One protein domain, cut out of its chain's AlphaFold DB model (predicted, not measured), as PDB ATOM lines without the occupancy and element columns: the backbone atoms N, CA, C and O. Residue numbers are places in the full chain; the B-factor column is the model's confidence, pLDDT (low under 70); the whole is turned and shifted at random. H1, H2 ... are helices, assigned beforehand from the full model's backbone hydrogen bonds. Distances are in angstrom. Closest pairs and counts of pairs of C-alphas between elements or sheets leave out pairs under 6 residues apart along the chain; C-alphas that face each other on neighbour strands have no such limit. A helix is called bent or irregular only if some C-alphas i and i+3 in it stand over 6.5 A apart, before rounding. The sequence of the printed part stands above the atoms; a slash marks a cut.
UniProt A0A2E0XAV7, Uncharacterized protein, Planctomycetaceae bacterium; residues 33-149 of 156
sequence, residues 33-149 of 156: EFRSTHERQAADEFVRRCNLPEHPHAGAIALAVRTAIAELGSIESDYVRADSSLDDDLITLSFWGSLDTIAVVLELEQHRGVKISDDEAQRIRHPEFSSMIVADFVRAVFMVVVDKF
ATOM      1  N   GLU A  33      26.559 -46.183  16.542       86.62
ATOM      2  CA  GLU A  33      27.146 -45.852  15.244       86.62
ATOM      3  C   GLU A  33      28.664 -45.700  15.344       86.62
ATOM      4  O   GLU A  33      29.379 -46.383  14.613       86.62
ATOM      5  N   PHE A  34      29.156 -44.916  16.306       88.69
ATOM      6  CA  PHE A  34      30.585 -44.761  16.581       88.69
ATOM      7  C   PHE A  34      31.270 -46.120  16.777       88.69
ATOM      8  O   PHE A  34      32.246 -46.437  16.101       88.69
ATOM      9  N   ARG A  35      30.696 -46.990  17.615       89.69
ATOM     10  CA  ARG A  35      31.217 -48.346  17.863       89.69
ATOM     11  C   ARG A  35      31.217 -49.249  16.630       89.69
ATOM     12  O   ARG A  35      31.985 -50.205  16.596       89.69
ATOM     13  N   SER A  36      30.334 -49.005  15.663       87.44
ATOM     14  CA  SER A  36      30.255 -49.801  14.431       87.44
ATOM     15  C   SER A  36      31.263 -49.370  13.368       87.44
ATOM     16  O   SER A  36      31.574 -50.153  12.474       87.44
ATOM     17  N   THR A  37      31.774 -48.143  13.474       86.44
ATOM     18  CA  THR A  37      32.730 -47.558  12.528       86.44
ATOM     19  C   THR A  37      34.148 -47.461  13.089       86.44
ATOM     20  O   THR A  37      35.079 -47.281  12.311       86.44
ATOM     21  N   HIS A  38      34.331 -47.626  14.405       88.75
ATOM     22  CA  HIS A  38      35.623 -47.488  15.076       88.75
ATOM     23  C   HIS A  38      36.109 -48.801  15.692       88.75
ATOM     24  O   HIS A  38      35.388 -49.494  16.413       88.75
ATOM     25  N   GLU A  39      37.379 -49.114  15.451       92.75
ATOM     26  CA  GLU A  39      38.043 -50.279  16.028       92.75
ATOM     27  C   GLU A  39      38.645 -49.978  17.401       92.75
ATOM     28  O   GLU A  39      39.248 -48.924  17.625       92.75
ATOM     29  N   ARG A  40      38.577 -50.965  18.297       95.75
ATOM     30  CA  ARG A  40      39.216 -50.897  19.612       95.75
ATOM     31  C   ARG A  40      40.742 -50.869  19.480       95.75
ATOM     32  O   ARG A  40      41.315 -51.545  18.630       95.75
ATOM     33  N   GLN A  41      41.400 -50.129  20.364       97.62
ATOM     34  CA  GLN A  41      42.854 -50.077  20.501       97.62
ATOM     35  C   GLN A  41      43.277 -50.527  21.904       97.62
ATOM     36  O   GLN A  41      42.769 -50.031  22.915       97.62
ATOM     37  N   ALA A  42      44.247 -51.439  21.974       97.56
ATOM     38  CA  ALA A  42      44.785 -51.932  23.237       97.56
ATOM     39  C   ALA A  42      45.504 -50.822  24.029       97.56
ATOM     40  O   ALA A  42      45.980 -49.834  23.468       97.56
ATOM     41  N   ALA A  43      45.548 -50.951  25.356       97.00
ATOM     42  CA  ALA A  43      46.097 -49.921  26.241       97.00
ATOM     43  C   ALA A  43      47.607 -49.700  26.044       97.00
ATOM     44  O   ALA A  43      48.064 -48.560  26.006       97.00
ATOM     45  N   ASP A  44      48.370 -50.778  25.883       96.75
ATOM     46  CA  ASP A  44      49.804 -50.752  25.593       96.75
ATOM     47  C   ASP A  44      50.091 -50.113  24.228       96.75
ATOM     48  O   ASP A  44      50.988 -49.272  24.109       96.75
ATOM     49  N   GLU A  45      49.284 -50.437  23.212       97.69
ATOM     50  CA  GLU A  45      49.398 -49.794  21.907       97.69
ATOM     51  C   GLU A  45      49.092 -48.297  22.001       97.69
ATOM     52  O   GLU A  45      49.864 -47.492  21.477       97.69
ATOM     53  N   PHE A  46      48.014 -47.914  22.688       97.94
ATOM     54  CA  PHE A  46      47.645 -46.512  22.888       97.94
ATOM     55  C   PHE A  46      48.798 -45.721  23.515       97.94
ATOM     56  O   PHE A  46      49.233 -44.717  22.951       97.94
ATOM     57  N   VAL A  47      49.361 -46.213  24.626       97.25
ATOM     58  CA  VAL A  47      50.492 -45.567  25.316       97.25
ATOM     59  C   VAL A  47      51.691 -45.413  24.379       97.25
ATOM     60  O   VAL A  47      52.275 -44.331  24.296       97.25
ATOM     61  N   ARG A  48      52.031 -46.462  23.619       97.31
ATOM     62  CA  ARG A  48      53.124 -46.419  22.638       97.31
ATOM     63  C   ARG A  48      52.869 -45.375  21.546       97.31
ATOM     64  O   ARG A  48      53.792 -44.670  21.147       97.31
ATOM     65  N   ARG A  49      51.632 -45.261  21.057       97.38
ATOM     66  CA  ARG A  49      51.230 -44.311  20.003       97.38
ATOM     67  C   ARG A  49      51.188 -42.863  20.493       97.38
ATOM     68  O   ARG A  49      51.469 -41.961  19.706       97.38
ATOM     69  N   CYS A  50      50.910 -42.630  21.777       96.69
ATOM     70  CA  CYS A  50      51.024 -41.300  22.382       96.69
ATOM     71  C   CYS A  50      52.461 -40.762  22.349       96.69
ATOM     72  O   CYS A  50      52.635 -39.544  22.351       96.69
ATOM     73  N   ASN A  51      53.471 -41.640  22.267       96.31
ATOM     74  CA  ASN A  51      54.885 -41.278  22.131       96.31
ATOM     75  C   ASN A  51      55.307 -40.192  23.138       96.31
ATOM     76  O   ASN A  51      55.832 -39.140  22.768       96.31
ATOM     77  N   LEU A  52      54.965 -40.414  24.410       94.81
ATOM     78  CA  LEU A  52      55.274 -39.482  25.489       94.81
ATOM     79  C   LEU A  52      56.769 -39.526  25.836       94.81
ATOM     80  O   LEU A  52      57.380 -40.590  25.714       94.81
ATOM     81  N   PRO A  53      57.351 -38.407  26.307       94.00
ATOM     82  CA  PRO A  53      58.690 -38.405  26.885       94.00
ATOM     83  C   PRO A  53      58.842 -39.468  27.977       94.00
ATOM     84  O   PRO A  53      57.893 -39.751  28.715       94.00
ATOM     85  N   GLU A  54      60.043 -40.038  28.098       90.88
ATOM     86  CA  GLU A  54      60.332 -41.033  29.129       90.88
ATOM     87  C   GLU A  54      60.086 -40.448  30.521       90.88
ATOM     88  O   GLU A  54      60.765 -39.525  30.973       90.88
ATOM     89  N   HIS A  55      59.081 -40.990  31.203       90.94
ATOM     90  CA  HIS A  55      58.739 -40.618  32.564       90.94
ATOM     91  C   HIS A  55      58.048 -41.799  33.259       90.94
ATOM     92  O   HIS A  55      57.190 -42.435  32.634       90.94
ATOM     93  N   PRO A  56      58.326 -42.076  34.549       89.19
ATOM     94  CA  PRO A  56      57.722 -43.203  35.272       89.19
ATOM     95  C   PRO A  56      56.187 -43.209  35.258       89.19
ATOM     96  O   PRO A  56      55.559 -44.262  35.335       89.19
ATOM     97  N   HIS A  57      55.574 -42.030  35.127       88.62
ATOM     98  CA  HIS A  57      54.118 -41.857  35.111       88.62
ATOM     99  C   HIS A  57      53.521 -41.607  33.722       88.62
ATOM    100  O   HIS A  57      52.309 -41.435  33.624       88.62
ATOM    101  N   ALA A  58      54.317 -41.612  32.644       91.62
ATOM    102  CA  ALA A  58      53.828 -41.304  31.297       91.62
ATOM    103  C   ALA A  58      52.657 -42.208  30.875       91.62
ATOM    104  O   ALA A  58      51.605 -41.715  30.474       91.62
ATOM    105  N   GLY A  59      52.797 -43.528  31.041       93.88
ATOM    106  CA  GLY A  59      51.729 -44.476  30.708       93.88
ATOM    107  C   GLY A  59      50.465 -44.278  31.551       93.88
ATOM    108  O   GLY A  59      49.357 -44.303  31.018       93.88
ATOM    109  N   ALA A  60      50.618 -44.012  32.851       91.62
ATOM    110  CA  ALA A  60      49.489 -43.764  33.746       91.62
ATOM    111  C   ALA A  60      48.728 -42.483  33.369       91.62
ATOM    112  O   ALA A  60      47.498 -42.489  33.349       91.62
ATOM    113  N   ILE A  61      49.451 -41.413  33.018       91.00
ATOM    114  CA  ILE A  61      48.866 -40.152  32.548       91.00
ATOM    115  C   ILE A  61      48.118 -40.379  31.232       91.00
ATOM    116  O   ILE A  61      46.952 -40.006  31.132       91.00
ATOM    117  N   ALA A  62      48.737 -41.048  30.253       95.12
ATOM    118  CA  ALA A  62      48.101 -41.332  28.966       95.12
ATOM    119  C   ALA A  62      46.767 -42.074  29.130       95.12
ATOM    120  O   ALA A  62      45.754 -41.678  28.556       95.12
ATOM    121  N   LEU A  63      46.749 -43.125  29.952       95.00
ATOM    122  CA  LEU A  63      45.540 -43.909  30.199       95.00
ATOM    123  C   LEU A  63      44.496 -43.145  31.020       95.00
ATOM    124  O   LEU A  63      43.302 -43.347  30.808       95.00
ATOM    125  N   ALA A  64      44.914 -42.257  31.925       92.12
ATOM    126  CA  ALA A  64      43.994 -41.384  32.648       92.12
ATOM    127  C   ALA A  64      43.288 -40.411  31.694       92.12
ATOM    128  O   ALA A  64      42.066 -40.327  31.722       92.12
ATOM    129  N   VAL A  65      44.032 -39.762  30.790       92.12
ATOM    130  CA  VAL A  65      43.458 -38.864  29.770       92.12
ATOM    131  C   VAL A  65      42.505 -39.631  28.857       92.12
ATOM    132  O   VAL A  65      41.387 -39.186  28.613       92.12
ATOM    133  N   ARG A  66      42.913 -40.820  28.401       94.56
ATOM    134  CA  ARG A  66      42.072 -41.706  27.587       94.56
ATOM    135  C   ARG A  66      40.752 -42.047  28.275       94.56
ATOM    136  O   ARG A  66      39.710 -42.056  27.629       94.56
ATOM    137  N   THR A  67      40.810 -42.345  29.570       92.75
ATOM    138  CA  THR A  67      39.635 -42.704  30.372       92.75
ATOM    139  C   THR A  67      38.706 -41.509  30.536       92.75
ATOM    140  O   THR A  67      37.527 -41.647  30.242       92.75
ATOM    141  N   ALA A  68      39.246 -40.332  30.865       89.94
ATOM    142  CA  ALA A  68      38.463 -39.104  30.967       89.94
ATOM    143  C   ALA A  68      37.732 -38.789  29.649       89.94
ATOM    144  O   ALA A  68      36.528 -38.563  29.647       89.94
ATOM    145  N   ILE A  69      38.423 -38.872  28.504       89.38
ATOM    146  CA  ILE A  69      37.807 -38.707  27.173       89.38
ATOM    147  C   ILE A  69      36.656 -39.702  26.956       89.38
ATOM    148  O   ILE A  69      35.608 -39.343  26.418       89.38
ATOM    149  N   ALA A  70      36.848 -40.953  27.370       90.94
ATOM    150  CA  ALA A  70      35.871 -42.014  27.187       90.94
ATOM    151  C   ALA A  70      34.622 -41.823  28.058       90.94
ATOM    152  O   ALA A  70      33.507 -41.939  27.556       90.94
ATOM    153  N   GLU A  71      34.802 -41.487  29.337       88.75
ATOM    154  CA  GLU A  71      33.721 -41.236  30.300       88.75
ATOM    155  C   GLU A  71      32.848 -40.068  29.845       88.75
ATOM    156  O   GLU A  71      31.624 -40.189  29.736       88.75
ATOM    157  N   LEU A  72      33.503 -38.984  29.449       85.50
ATOM    158  CA  LEU A  72      32.884 -37.809  28.863       85.50
ATOM    159  C   LEU A  72      32.116 -38.124  27.562       85.50
ATOM    160  O   LEU A  72      31.018 -37.617  27.330       85.50
ATOM    161  N   GLY A  73      32.652 -39.022  26.733       86.94
ATOM    162  CA  GLY A  73      31.978 -39.556  25.547       86.94
ATOM    163  C   GLY A  73      30.912 -40.622  25.836       86.94
ATOM    164  O   GLY A  73      30.189 -41.020  24.922       86.94
ATOM    165  N   SER A  74      30.798 -41.092  27.084       89.12
ATOM    166  CA  SER A  74      30.002 -42.262  27.486       89.12
ATOM    167  C   SER A  74      30.304 -43.524  26.661       89.12
ATOM    168  O   SER A  74      29.403 -44.295  26.316       89.12
ATOM    169  N   ILE A  75      31.580 -43.735  26.342       91.12
ATOM    170  CA  ILE A  75      32.102 -44.897  25.614       91.12
ATOM    171  C   ILE A  75      33.162 -45.624  26.443       91.12
ATOM    172  O   ILE A  75      33.675 -45.112  27.433       91.12
ATOM    173  N   GLU A  76      33.504 -46.843  26.043       94.25
ATOM    174  CA  GLU A  76      34.624 -47.568  26.627       94.25
ATOM    175  C   GLU A  76      35.952 -46.952  26.176       94.25
ATOM    176  O   GLU A  76      36.114 -46.538  25.025       94.25
ATOM    177  N   SER A  77      36.931 -46.920  27.082       94.81
ATOM    178  CA  SER A  77      38.224 -46.289  26.808       94.81
ATOM    179  C   SER A  77      38.982 -46.943  25.664       94.81
ATOM    180  O   SER A  77      39.724 -46.256  24.968       94.81
ATOM    181  N   ASP A  78      38.759 -48.229  25.397       96.62
ATOM    182  CA  ASP A  78      39.396 -48.921  24.282       96.62
ATOM    183  C   ASP A  78      38.928 -48.440  22.899       96.62
ATOM    184  O   ASP A  78      39.670 -48.619  21.935       96.62
ATOM    185  N   TYR A  79      37.792 -47.747  22.792       95.19
ATOM    186  CA  TYR A  79      37.374 -47.072  21.557       95.19
ATOM    187  C   TYR A  79      38.031 -45.703  21.341       95.19
ATOM    188  O   TYR A  79      38.024 -45.194  20.224       95.19
ATOM    189  N   VAL A  80      38.628 -45.103  22.374       94.12
ATOM    190  CA  VAL A  80      39.381 -43.849  22.237       94.12
ATOM    191  C   VAL A  80      40.760 -44.188  21.699       94.12
ATOM    192  O   VAL A  80      41.588 -44.729  22.434       94.12
ATOM    193  N   ARG A  81      41.028 -43.917  20.425       95.75
ATOM    194  CA  ARG A  81      42.312 -44.264  19.809       95.75
ATOM    195  C   ARG A  81      43.252 -43.073  19.785       95.75
ATOM    196  O   ARG A  81      42.824 -41.934  19.670       95.75
ATOM    197  N   ALA A  82      44.549 -43.341  19.852       96.31
ATOM    198  CA  ALA A  82      45.583 -42.311  19.812       96.31
ATOM    199  C   ALA A  82      45.600 -41.520  18.486       96.31
ATOM    200  O   ALA A  82      45.994 -40.356  18.473       96.31
ATOM    201  N   ASP A  83      45.187 -42.148  17.384       94.88
ATOM    202  CA  ASP A  83      45.119 -41.570  16.039       94.88
ATOM    203  C   ASP A  83      43.765 -40.926  15.706       94.88
ATOM    204  O   ASP A  83      43.648 -40.328  14.640       94.88
ATOM    205  N   SER A  84      42.775 -41.003  16.604       91.12
ATOM    206  CA  SER A  84      41.461 -40.397  16.376       91.12
ATOM    207  C   SER A  84      41.535 -38.874  16.353       91.12
ATOM    208  O   SER A  84      42.135 -38.272  17.248       91.12
ATOM    209  N   SER A  85      40.886 -38.266  15.363       88.38
ATOM    210  CA  SER A  85      40.667 -36.823  15.259       88.38
ATOM    211  C   SER A  85      39.654 -36.374  16.312       88.38
ATOM    212  O   SER A  85      38.563 -36.940  16.423       88.38
ATOM    213  N   LEU A  86      40.001 -35.354  17.097       83.56
ATOM    214  CA  LEU A  86      39.070 -34.773  18.066       83.56
ATOM    215  C   LEU A  86      37.887 -34.094  17.356       83.56
ATOM    216  O   LEU A  86      36.754 -34.206  17.825       83.56
ATOM    217  N   ASP A  87      38.145 -33.480  16.200       80.62
ATOM    218  CA  ASP A  87      37.165 -32.683  15.456       80.62
ATOM    219  C   ASP A  87      36.329 -33.504  14.468       80.62
ATOM    220  O   ASP A  87      35.221 -33.094  14.137       80.62
ATOM    221  N   ASP A  88      36.829 -34.654  14.003       80.88
ATOM    222  CA  ASP A  88      36.126 -35.475  13.005       80.88
ATOM    223  C   ASP A  88      35.553 -36.763  13.602       80.88
ATOM    224  O   ASP A  88      34.391 -37.099  13.373       80.88
ATOM    225  N   ASP A  89      36.352 -37.490  14.389       83.62
ATOM    226  CA  ASP A  89      35.938 -38.795  14.905       83.62
ATOM    227  C   ASP A  89      35.110 -38.614  16.177       83.62
ATOM    228  O   ASP A  89      34.001 -39.140  16.309       83.62
ATOM    229  N   LEU A  90      35.628 -37.826  17.124       81.31
ATOM    230  CA  LEU A  90      35.021 -37.684  18.446       81.31
ATOM    231  C   LEU A  90      33.867 -36.680  18.488       81.31
ATOM    232  O   LEU A  90      32.985 -36.849  19.329       81.31
ATOM    233  N   ILE A  91      33.770 -35.741  17.534       76.81
ATOM    234  CA  ILE A  91      32.614 -34.827  17.389       76.81
ATOM    235  C   ILE A  91      31.278 -35.569  17.239       76.81
ATOM    236  O   ILE A  91      30.206 -35.028  17.521       76.81
ATOM    237  N   THR A  92      31.336 -36.833  16.808       74.19
ATOM    238  CA  THR A  92      30.167 -37.706  16.687       74.19
ATOM    239  C   THR A  92      29.504 -38.018  18.026       74.19
ATOM    240  O   THR A  92      28.299 -38.286  18.094       74.19
ATOM    241  N   LEU A  93      30.266 -37.922  19.110       78.19
ATOM    242  CA  LEU A  93      29.787 -38.064  20.471       78.19
ATOM    243  C   LEU A  93      29.254 -36.707  20.945       78.19
ATOM    244  O   LEU A  93      29.917 -35.679  20.830       78.19
ATOM    245  N   SER A  94      28.050 -36.708  21.524       66.38
ATOM    246  CA  SER A  94      27.270 -35.501  21.860       66.38
ATOM    247  C   SER A  94      27.982 -34.462  22.733       66.38
ATOM    248  O   SER A  94      27.496 -33.342  22.844       66.38
ATOM    249  N   PHE A  95      29.084 -34.837  23.371       68.88
ATOM    250  CA  PHE A  95      29.830 -34.007  24.298       68.88
ATOM    251  C   PHE A  95      30.988 -33.227  23.635       68.88
ATOM    252  O   PHE A  95      31.331 -32.145  24.100       68.88
ATOM    253  N   TRP A  96      31.549 -33.703  22.516       66.25
ATOM    254  CA  TRP A  96      32.745 -33.096  21.905       66.25
ATOM    255  C   TRP A  96      32.484 -31.798  21.145       66.25
ATOM    256  O   TRP A  96      33.364 -30.948  21.083       66.25
ATOM    257  N   GLY A  97      31.260 -31.578  20.659       58.09
ATOM    258  CA  GLY A  97      30.893 -30.327  19.983       58.09
ATOM    259  C   GLY A  97      30.924 -29.075  20.872       58.09
ATOM    260  O   GLY A  97      30.734 -27.976  20.359       58.09
ATOM    261  N   SER A  98      31.123 -29.221  22.188       53.91
ATOM    262  CA  SER A  98      31.218 -28.102  23.129       53.91
ATOM    263  C   SER A  98      32.254 -28.287  24.235       53.91
ATOM    264  O   SER A  98      32.229 -27.484  25.171       53.91
ATOM    265  N   LEU A  99      33.082 -29.347  24.218       58.50
ATOM    266  CA  LEU A  99      34.004 -29.542  25.335       58.50
ATOM    267  C   LEU A  99      35.269 -28.713  25.231       58.50
ATOM    268  O   LEU A  99      36.055 -28.782  24.291       58.50
ATOM    269  N   ASP A 100      35.409 -27.911  26.273       66.69
ATOM    270  CA  ASP A 100      36.605 -27.196  26.620       66.69
ATOM    271  C   ASP A 100      37.559 -28.181  27.302       66.69
ATOM    272  O   ASP A 100      37.146 -29.026  28.104       66.69
ATOM    273  N   THR A 101      38.845 -28.049  27.010       73.00
ATOM    274  CA  THR A 101      39.978 -28.700  27.677       73.00
ATOM    275  C   THR A 101      39.800 -28.818  29.196       73.00
ATOM    276  O   THR A 101      40.211 -29.810  29.802       73.00
ATOM    277  N   ILE A 102      39.120 -27.838  29.800       75.62
ATOM    278  CA  ILE A 102      38.724 -27.795  31.210       75.62
ATOM    279  C   ILE A 102      37.960 -29.049  31.656       75.62
ATOM    280  O   ILE A 102      38.230 -29.561  32.736       75.62
ATOM    281  N   ALA A 103      37.040 -29.595  30.859       79.62
ATOM    282  CA  ALA A 103      36.252 -30.752  31.283       79.62
ATOM    283  C   ALA A 103      37.101 -32.026  31.409       79.62
ATOM    284  O   ALA A 103      36.926 -32.798  32.350       79.62
ATOM    285  N   VAL A 104      38.069 -32.217  30.507       79.19
ATOM    286  CA  VAL A 104      39.027 -33.324  30.633       79.19
ATOM    287  C   VAL A 104      39.938 -33.110  31.839       79.19
ATOM    288  O   VAL A 104      40.226 -34.059  32.562       79.19
ATOM    289  N   VAL A 105      40.370 -31.869  32.080       81.25
ATOM    290  CA  VAL A 105      41.158 -31.511  33.265       81.25
ATOM    291  C   VAL A 105      40.395 -31.848  34.544       81.25
ATOM    292  O   VAL A 105      40.941 -32.571  35.369       81.25
ATOM    293  N   LEU A 106      39.139 -31.416  34.678       80.56
ATOM    294  CA  LEU A 106      38.307 -31.690  35.851       80.56
ATOM    295  C   LEU A 106      38.145 -33.192  36.106       80.56
ATOM    296  O   LEU A 106      38.283 -33.622  37.252       80.56
ATOM    297  N   GLU A 107      37.947 -34.006  35.064       84.06
ATOM    298  CA  GLU A 107      37.883 -35.459  35.270       84.06
ATOM    299  C   GLU A 107      39.226 -36.082  35.645       84.06
ATOM    300  O   GLU A 107      39.290 -36.990  36.478       84.06
ATOM    301  N   LEU A 108      40.338 -35.558  35.134       82.19
ATOM    302  CA  LEU A 108      41.653 -35.968  35.624       82.19
ATOM    303  C   LEU A 108      41.835 -35.623  37.106       82.19
ATOM    304  O   LEU A 108      42.374 -36.445  37.855       82.19
ATOM    305  N   GLU A 109      41.379 -34.447  37.546       83.94
ATOM    306  CA  GLU A 109      41.448 -34.049  38.952       83.94
ATOM    307  C   GLU A 109      40.611 -34.973  39.841       83.94
ATOM    308  O   GLU A 109      41.115 -35.489  40.846       83.94
ATOM    309  N   GLN A 110      39.363 -35.233  39.441       80.69
ATOM    310  CA  GLN A 110      38.413 -36.060  40.181       80.69
ATOM    311  C   GLN A 110      38.927 -37.491  40.370       80.69
ATOM    312  O   GLN A 110      38.854 -38.040  41.471       80.69
ATOM    313  N   HIS A 111      39.495 -38.090  39.322       75.50
ATOM    314  CA  HIS A 111      39.888 -39.501  39.340       75.50
ATOM    315  C   HIS A 111      41.313 -39.753  39.848       75.50
ATOM    316  O   HIS A 111      41.632 -40.877  40.247       75.50
ATOM    317  N   ARG A 112      42.199 -38.749  39.826       71.44
ATOM    318  CA  ARG A 112      43.622 -38.923  40.187       71.44
ATOM    319  C   ARG A 112      44.086 -38.068  41.359       71.44
ATOM    320  O   ARG A 112      45.232 -38.216  41.777       71.44
ATOM    321  N   GLY A 113      43.227 -37.207  41.906       71.25
ATOM    322  CA  GLY A 113      43.571 -36.331  43.031       71.25
ATOM    323  C   GLY A 113      44.655 -35.304  42.691       71.25
ATOM    324  O   GLY A 113      45.288 -34.744  43.587       71.25
ATOM    325  N   VAL A 114      44.899 -35.076  41.401       75.19
ATOM    326  CA  VAL A 114      45.831 -34.061  40.912       75.19
ATOM    327  C   VAL A 114      45.088 -32.740  40.868       75.19
ATOM    328  O   VAL A 114      44.010 -32.685  40.302       75.19
ATOM    329  N   LYS A 115      45.656 -31.680  41.444       82.06
ATOM    330  CA  LYS A 115      45.121 -30.324  41.281       82.06
ATOM    331  C   LYS A 115      45.865 -29.591  40.171       82.06
ATOM    332  O   LYS A 115      47.082 -29.387  40.276       82.06
ATOM    333  N   ILE A 116      45.127 -29.208  39.143       82.00
ATOM    334  CA  ILE A 116      45.537 -28.458  37.965       82.00
ATOM    335  C   ILE A 116      44.850 -27.096  38.079       82.00
ATOM    336  O   ILE A 116      43.635 -26.992  37.996       82.00
ATOM    337  N   SER A 117      45.621 -26.036  38.318       83.38
ATOM    338  CA  SER A 117      45.039 -24.688  38.384       83.38
ATOM    339  C   SER A 117      44.506 -24.243  37.018       83.38
ATOM    340  O   SER A 117      45.028 -24.682  35.995       83.38
ATOM    341  N   ASP A 118      43.580 -23.288  36.992       79.44
ATOM    342  CA  ASP A 118      43.063 -22.697  35.749       79.44
ATOM    343  C   ASP A 118      44.191 -22.193  34.825       79.44
ATOM    344  O   ASP A 118      44.191 -22.483  33.629       79.44
ATOM    345  N   ASP A 119      45.222 -21.542  35.381       81.50
ATOM    346  CA  ASP A 119      46.411 -21.085  34.638       81.50
ATOM    347  C   ASP A 119      47.212 -22.236  34.001       81.50
ATOM    348  O   ASP A 119      47.921 -22.046  33.013       81.50
ATOM    349  N   GLU A 120      47.166 -23.428  34.595       84.12
ATOM    350  CA  GLU A 120      47.797 -24.637  34.060       84.12
ATOM    351  C   GLU A 120      46.918 -25.250  32.967       84.12
ATOM    352  O   GLU A 120      47.430 -25.586  31.899       84.12
ATOM    353  N   ALA A 121      45.604 -25.324  33.192       82.00
ATOM    354  CA  ALA A 121      44.638 -25.808  32.212       82.00
ATOM    355  C   ALA A 121      44.659 -24.970  30.922       82.00
ATOM    356  O   ALA A 121      44.680 -25.535  29.833       82.00
ATOM    357  N   GLN A 122      44.777 -23.641  31.029       82.62
ATOM    358  CA  GLN A 122      44.884 -22.727  29.883       82.62
ATOM    359  C   GLN A 122      46.153 -22.924  29.034       82.62
ATOM    360  O   GLN A 122      46.214 -22.465  27.894       82.62
ATOM    361  N   ARG A 123      47.194 -23.588  29.560       83.31
ATOM    362  CA  ARG A 123      48.399 -23.927  28.778       83.31
ATOM    363  C   ARG A 123      48.200 -25.162  27.910       83.31
ATOM    364  O   ARG A 123      48.987 -25.386  26.989       83.31
ATOM    365  N   ILE A 124      47.193 -25.978  28.210       83.38
ATOM    366  CA  ILE A 124      46.845 -27.130  27.392       83.38
ATOM    367  C   ILE A 124      46.162 -26.586  26.139       83.38
ATOM    368  O   ILE A 124      45.189 -25.839  26.205       83.38
ATOM    369  N   ARG A 125      46.706 -26.936  24.974       77.56
ATOM    370  CA  ARG A 125      46.189 -26.455  23.694       77.56
ATOM    371  C   ARG A 125      44.724 -26.868  23.536       77.56
ATOM    372  O   ARG A 125      44.426 -28.058  23.603       77.56
ATOM    373  N   HIS A 126      43.851 -25.897  23.276       73.25
ATOM    374  CA  HIS A 126      42.438 -26.175  23.037       73.25
ATOM    375  C   HIS A 126      42.250 -26.917  21.705       73.25
ATOM    376  O   HIS A 126      42.806 -26.481  20.688       73.25
ATOM    377  N   PRO A 127      41.494 -28.027  21.703       68.50
ATOM    378  CA  PRO A 127      41.296 -28.840  20.509       68.50
ATOM    379  C   PRO A 127      40.510 -28.094  19.424       68.50
ATOM    380  O   PRO A 127      40.836 -28.223  18.254       68.50
ATOM    381  N   GLU A 128      39.604 -27.191  19.805       65.88
ATOM    382  CA  GLU A 128      38.738 -26.431  18.887       65.88
ATOM    383  C   GLU A 128      39.473 -25.519  17.877       65.88
ATOM    384  O   GLU A 128      38.878 -25.067  16.898       65.88
ATOM    385  N   PHE A 129      40.762 -25.223  18.091       63.53
ATOM    386  CA  PHE A 129      41.539 -24.313  17.234       63.53
ATOM    387  C   PHE A 129      42.589 -25.014  16.368       63.53
ATOM    388  O   PHE A 129      43.382 -24.347  15.695       63.53
ATOM    389  N   SER A 130      42.647 -26.346  16.379       66.00
ATOM    390  CA  SER A 130      43.584 -27.088  15.539       66.00
ATOM    391  C   SER A 130      43.117 -28.512  15.317       66.00
ATOM    392  O   SER A 130      42.830 -29.182  16.299       66.00
ATOM    393  N   SER A 131      43.215 -28.996  14.075       76.38
ATOM    394  CA  SER A 131      43.052 -30.410  13.725       76.38
ATOM    395  C   SER A 131      44.011 -31.267  14.559       76.38
ATOM    396  O   SER A 131      45.191 -31.412  14.220       76.38
ATOM    397  N   MET A 132      43.519 -31.750  15.696       87.38
ATOM    398  CA  MET A 132      44.307 -32.379  16.746       87.38
ATOM    399  C   MET A 132      43.812 -33.802  16.936       87.38
ATOM    400  O   MET A 132      42.619 -34.045  17.103       87.38
ATOM    401  N   ILE A 133      44.746 -34.747  16.938       92.44
ATOM    402  CA  ILE A 133      44.441 -36.127  17.304       92.44
ATOM    403  C   ILE A 133      44.575 -36.323  18.813       92.44
ATOM    404  O   ILE A 133      45.309 -35.599  19.493       92.44
ATOM    405  N   VAL A 134      43.936 -37.363  19.343       92.56
ATOM    406  CA  VAL A 134      44.003 -37.717  20.769       92.56
ATOM    407  C   VAL A 134      45.449 -37.788  21.276       92.56
ATOM    408  O   VAL A 134      45.738 -37.288  22.360       92.56
ATOM    409  N   ALA A 135      46.389 -38.357  20.514       94.81
ATOM    410  CA  ALA A 135      47.793 -38.435  20.928       94.81
ATOM    411  C   ALA A 135      48.437 -37.058  21.161       94.81
ATOM    412  O   ALA A 135      49.226 -36.910  22.094       94.81
ATOM    413  N   ASP A 136      48.114 -36.061  20.334       92.62
ATOM    414  CA  ASP A 136      48.610 -34.691  20.498       92.62
ATOM    415  C   ASP A 136      48.028 -34.035  21.742       92.62
ATOM    416  O   ASP A 136      48.753 -33.397  22.505       92.62
ATOM    417  N   PHE A 137      46.741 -34.257  21.993       91.50
ATOM    418  CA  PHE A 137      46.092 -33.767  23.198       91.50
ATOM    419  C   PHE A 137      46.679 -34.404  24.461       91.50
ATOM    420  O   PHE A 137      47.043 -33.703  25.403       91.50
ATOM    421  N   VAL A 138      46.881 -35.725  24.458       93.38
ATOM    422  CA  VAL A 138      47.532 -36.448  25.560       93.38
ATOM    423  C   VAL A 138      48.938 -35.900  25.819       93.38
ATOM    424  O   VAL A 138      49.312 -35.709  26.976       93.38
ATOM    425  N   ARG A 139      49.710 -35.595  24.765       93.62
ATOM    426  CA  ARG A 139      51.017 -34.930  24.888       93.62
ATOM    427  C   ARG A 139      50.892 -33.550  25.536       93.62
ATOM    428  O   ARG A 139      51.659 -33.250  26.447       93.62
ATOM    429  N   ALA A 140      49.935 -32.732  25.104       90.81
ATOM    430  CA  ALA A 140      49.715 -31.400  25.662       90.81
ATOM    431  C   ALA A 140      49.359 -31.458  27.155       90.81
ATOM    432  O   ALA A 140      49.960 -30.743  27.956       90.81
ATOM    433  N   VAL A 141      48.454 -32.362  27.543       90.00
ATOM    434  CA  VAL A 141      48.104 -32.593  28.951       90.00
ATOM    435  C   VAL A 141      49.326 -33.067  29.738       90.00
ATOM    436  O   VAL A 141      49.625 -32.515  30.795       90.00
ATOM    437  N   PHE A 142      50.073 -34.048  29.217       91.44
ATOM    438  CA  PHE A 142      51.274 -34.578  29.866       91.44
ATOM    439  C   PHE A 142      52.274 -33.472  30.220       91.44
ATOM    440  O   PHE A 142      52.737 -33.424  31.357       91.44
ATOM    441  N   MET A 143      52.549 -32.551  29.291       90.88
ATOM    442  CA  MET A 143      53.493 -31.446  29.513       90.88
ATOM    443  C   MET A 143      53.100 -30.525  30.673       90.88
ATOM    444  O   MET A 143      53.965 -29.871  31.247       90.88
ATOM    445  N   VAL A 144      51.815 -30.470  31.025       88.62
ATOM    446  CA  VAL A 144      51.302 -29.642  32.121       88.62
ATOM    447  C   VAL A 144      51.259 -30.411  33.441       88.62
ATOM    448  O   VAL A 144      51.563 -29.855  34.495       88.62
ATOM    449  N   VAL A 145      50.893 -31.695  33.406       86.69
ATOM    450  CA  VAL A 145      50.574 -32.457  34.626       86.69
ATOM    451  C   VAL A 145      51.717 -33.338  35.131       86.69
ATOM    452  O   VAL A 145      51.658 -33.802  36.272       86.69
ATOM    453  N   VAL A 146      52.759 -33.580  34.327       86.94
ATOM    454  CA  VAL A 146      53.846 -34.524  34.653       86.94
ATOM    455  C   VAL A 146      54.496 -34.238  36.013       86.94
ATOM    456  O   VAL A 146      54.634 -35.148  36.833       86.94
ATOM    457  N   ASP A 147      54.767 -32.969  36.321       83.00
ATOM    458  CA  ASP A 147      55.401 -32.545  37.577       83.00
ATOM    459  C   ASP A 147      54.514 -32.742  38.814       83.00
ATOM    460  O   ASP A 147      54.995 -32.733  39.953       83.00
ATOM    461  N   LYS A 148      53.201 -32.891  38.615       79.19
ATOM    462  CA  LYS A 148      52.229 -33.124  39.689       79.19
ATOM    463  C   LYS A 148      52.132 -34.606  40.020       79.19
ATOM    464  O   LYS A 148      52.047 -34.958  41.194       79.19
ATOM    465  N   PHE A 149      52.214 -35.469  39.009       73.00
ATOM    466  CA  PHE A 149      52.226 -36.918  39.205       73.00
ATOM    467  C   PHE A 149      53.459 -37.385  39.983       73.00
ATOM    468  O   PHE A 149      53.345 -38.279  40.815       73.00
TER     469      PHE A 149
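Overview. This is residues 33 to 149 of the 156 residues of an uncharacterized protein of Planctomycetaceae bacterium (UniProt A0A2E0XAV7). A compact core of crossed helices has H3 in its middle, with H2, H4 and H6 packed on it at wide angles; the short helices H1 and H5 lie far apart at the outside, and the long unnamed stretch 74 to 100 joins H3 to H4. The printed part has 117 residues with six named helices in the order H1 to H6, no named strand, and class all helix; 61 residues are in helices. The radius of gyration of the C-alphas is 13.0 A, and the spans are 38 by 29 by 24 A.

Arrangement. H3, residues 58 to 73, is the hub, touching three helices. H6, residues 134 to 149, touches it at a steep tilt of 59 degrees, opposite ways, closest at the C-alphas of Ala 62 and Val 138, 6.0 A. H4, residues 101 to 112, touches H3 at a steep tilt of 65 degrees, opposite ways, closest at the C-alphas of Ala 68 and Glu 107, 5.7 A. H4 and H6 are near each other. H2, residues 43 to 50, is about perpendicular to H3 at 79 degrees and touches its residues 59 to 63 alone, closest at the C-alphas of Val 47 and Gly 59, 5.6 A. H2 also touches residues 135 to 139 of H6 alone, the C-alphas of Cys 50 and Ala 135 being closest at 4.6 A. H5, residues 118 to 121, only just touches H4, with 3 pairs of C-alphas within 8 A, through residues 101 to 105 of H4 alone; the closest are Ile 102 and Ala 121, 6.3 A. H1, residues 33 to 37, touches no helix. Every O i to N i+4 pair is within hydrogen-bond range in H1, H2, H3 and H4, and 9 of 12 are in H6; H5 is too short for one.

Along the chain. H3 is 22.7 A long, from C-alpha 58 at (53.828, -41.304, 31.297). H6, 20.2 A, ends at C-alpha 149 at (52.226, -36.918, 39.205); it has a kink of 49 degrees near residue 143 and is irregular, C-alphas 144 and 147 being 7.4 A apart. H4 is 16.6 A and H2 10.7 A.

Size, cuts and confidence. The two C-alphas farthest apart, Ser 36 and Asp 119, are 38.7 A apart. The printed part has no cut. The links H3 to H4 and H5 to H6 are long. The pLDDT is under 70 at residues 94 to 100 and 127 to 130.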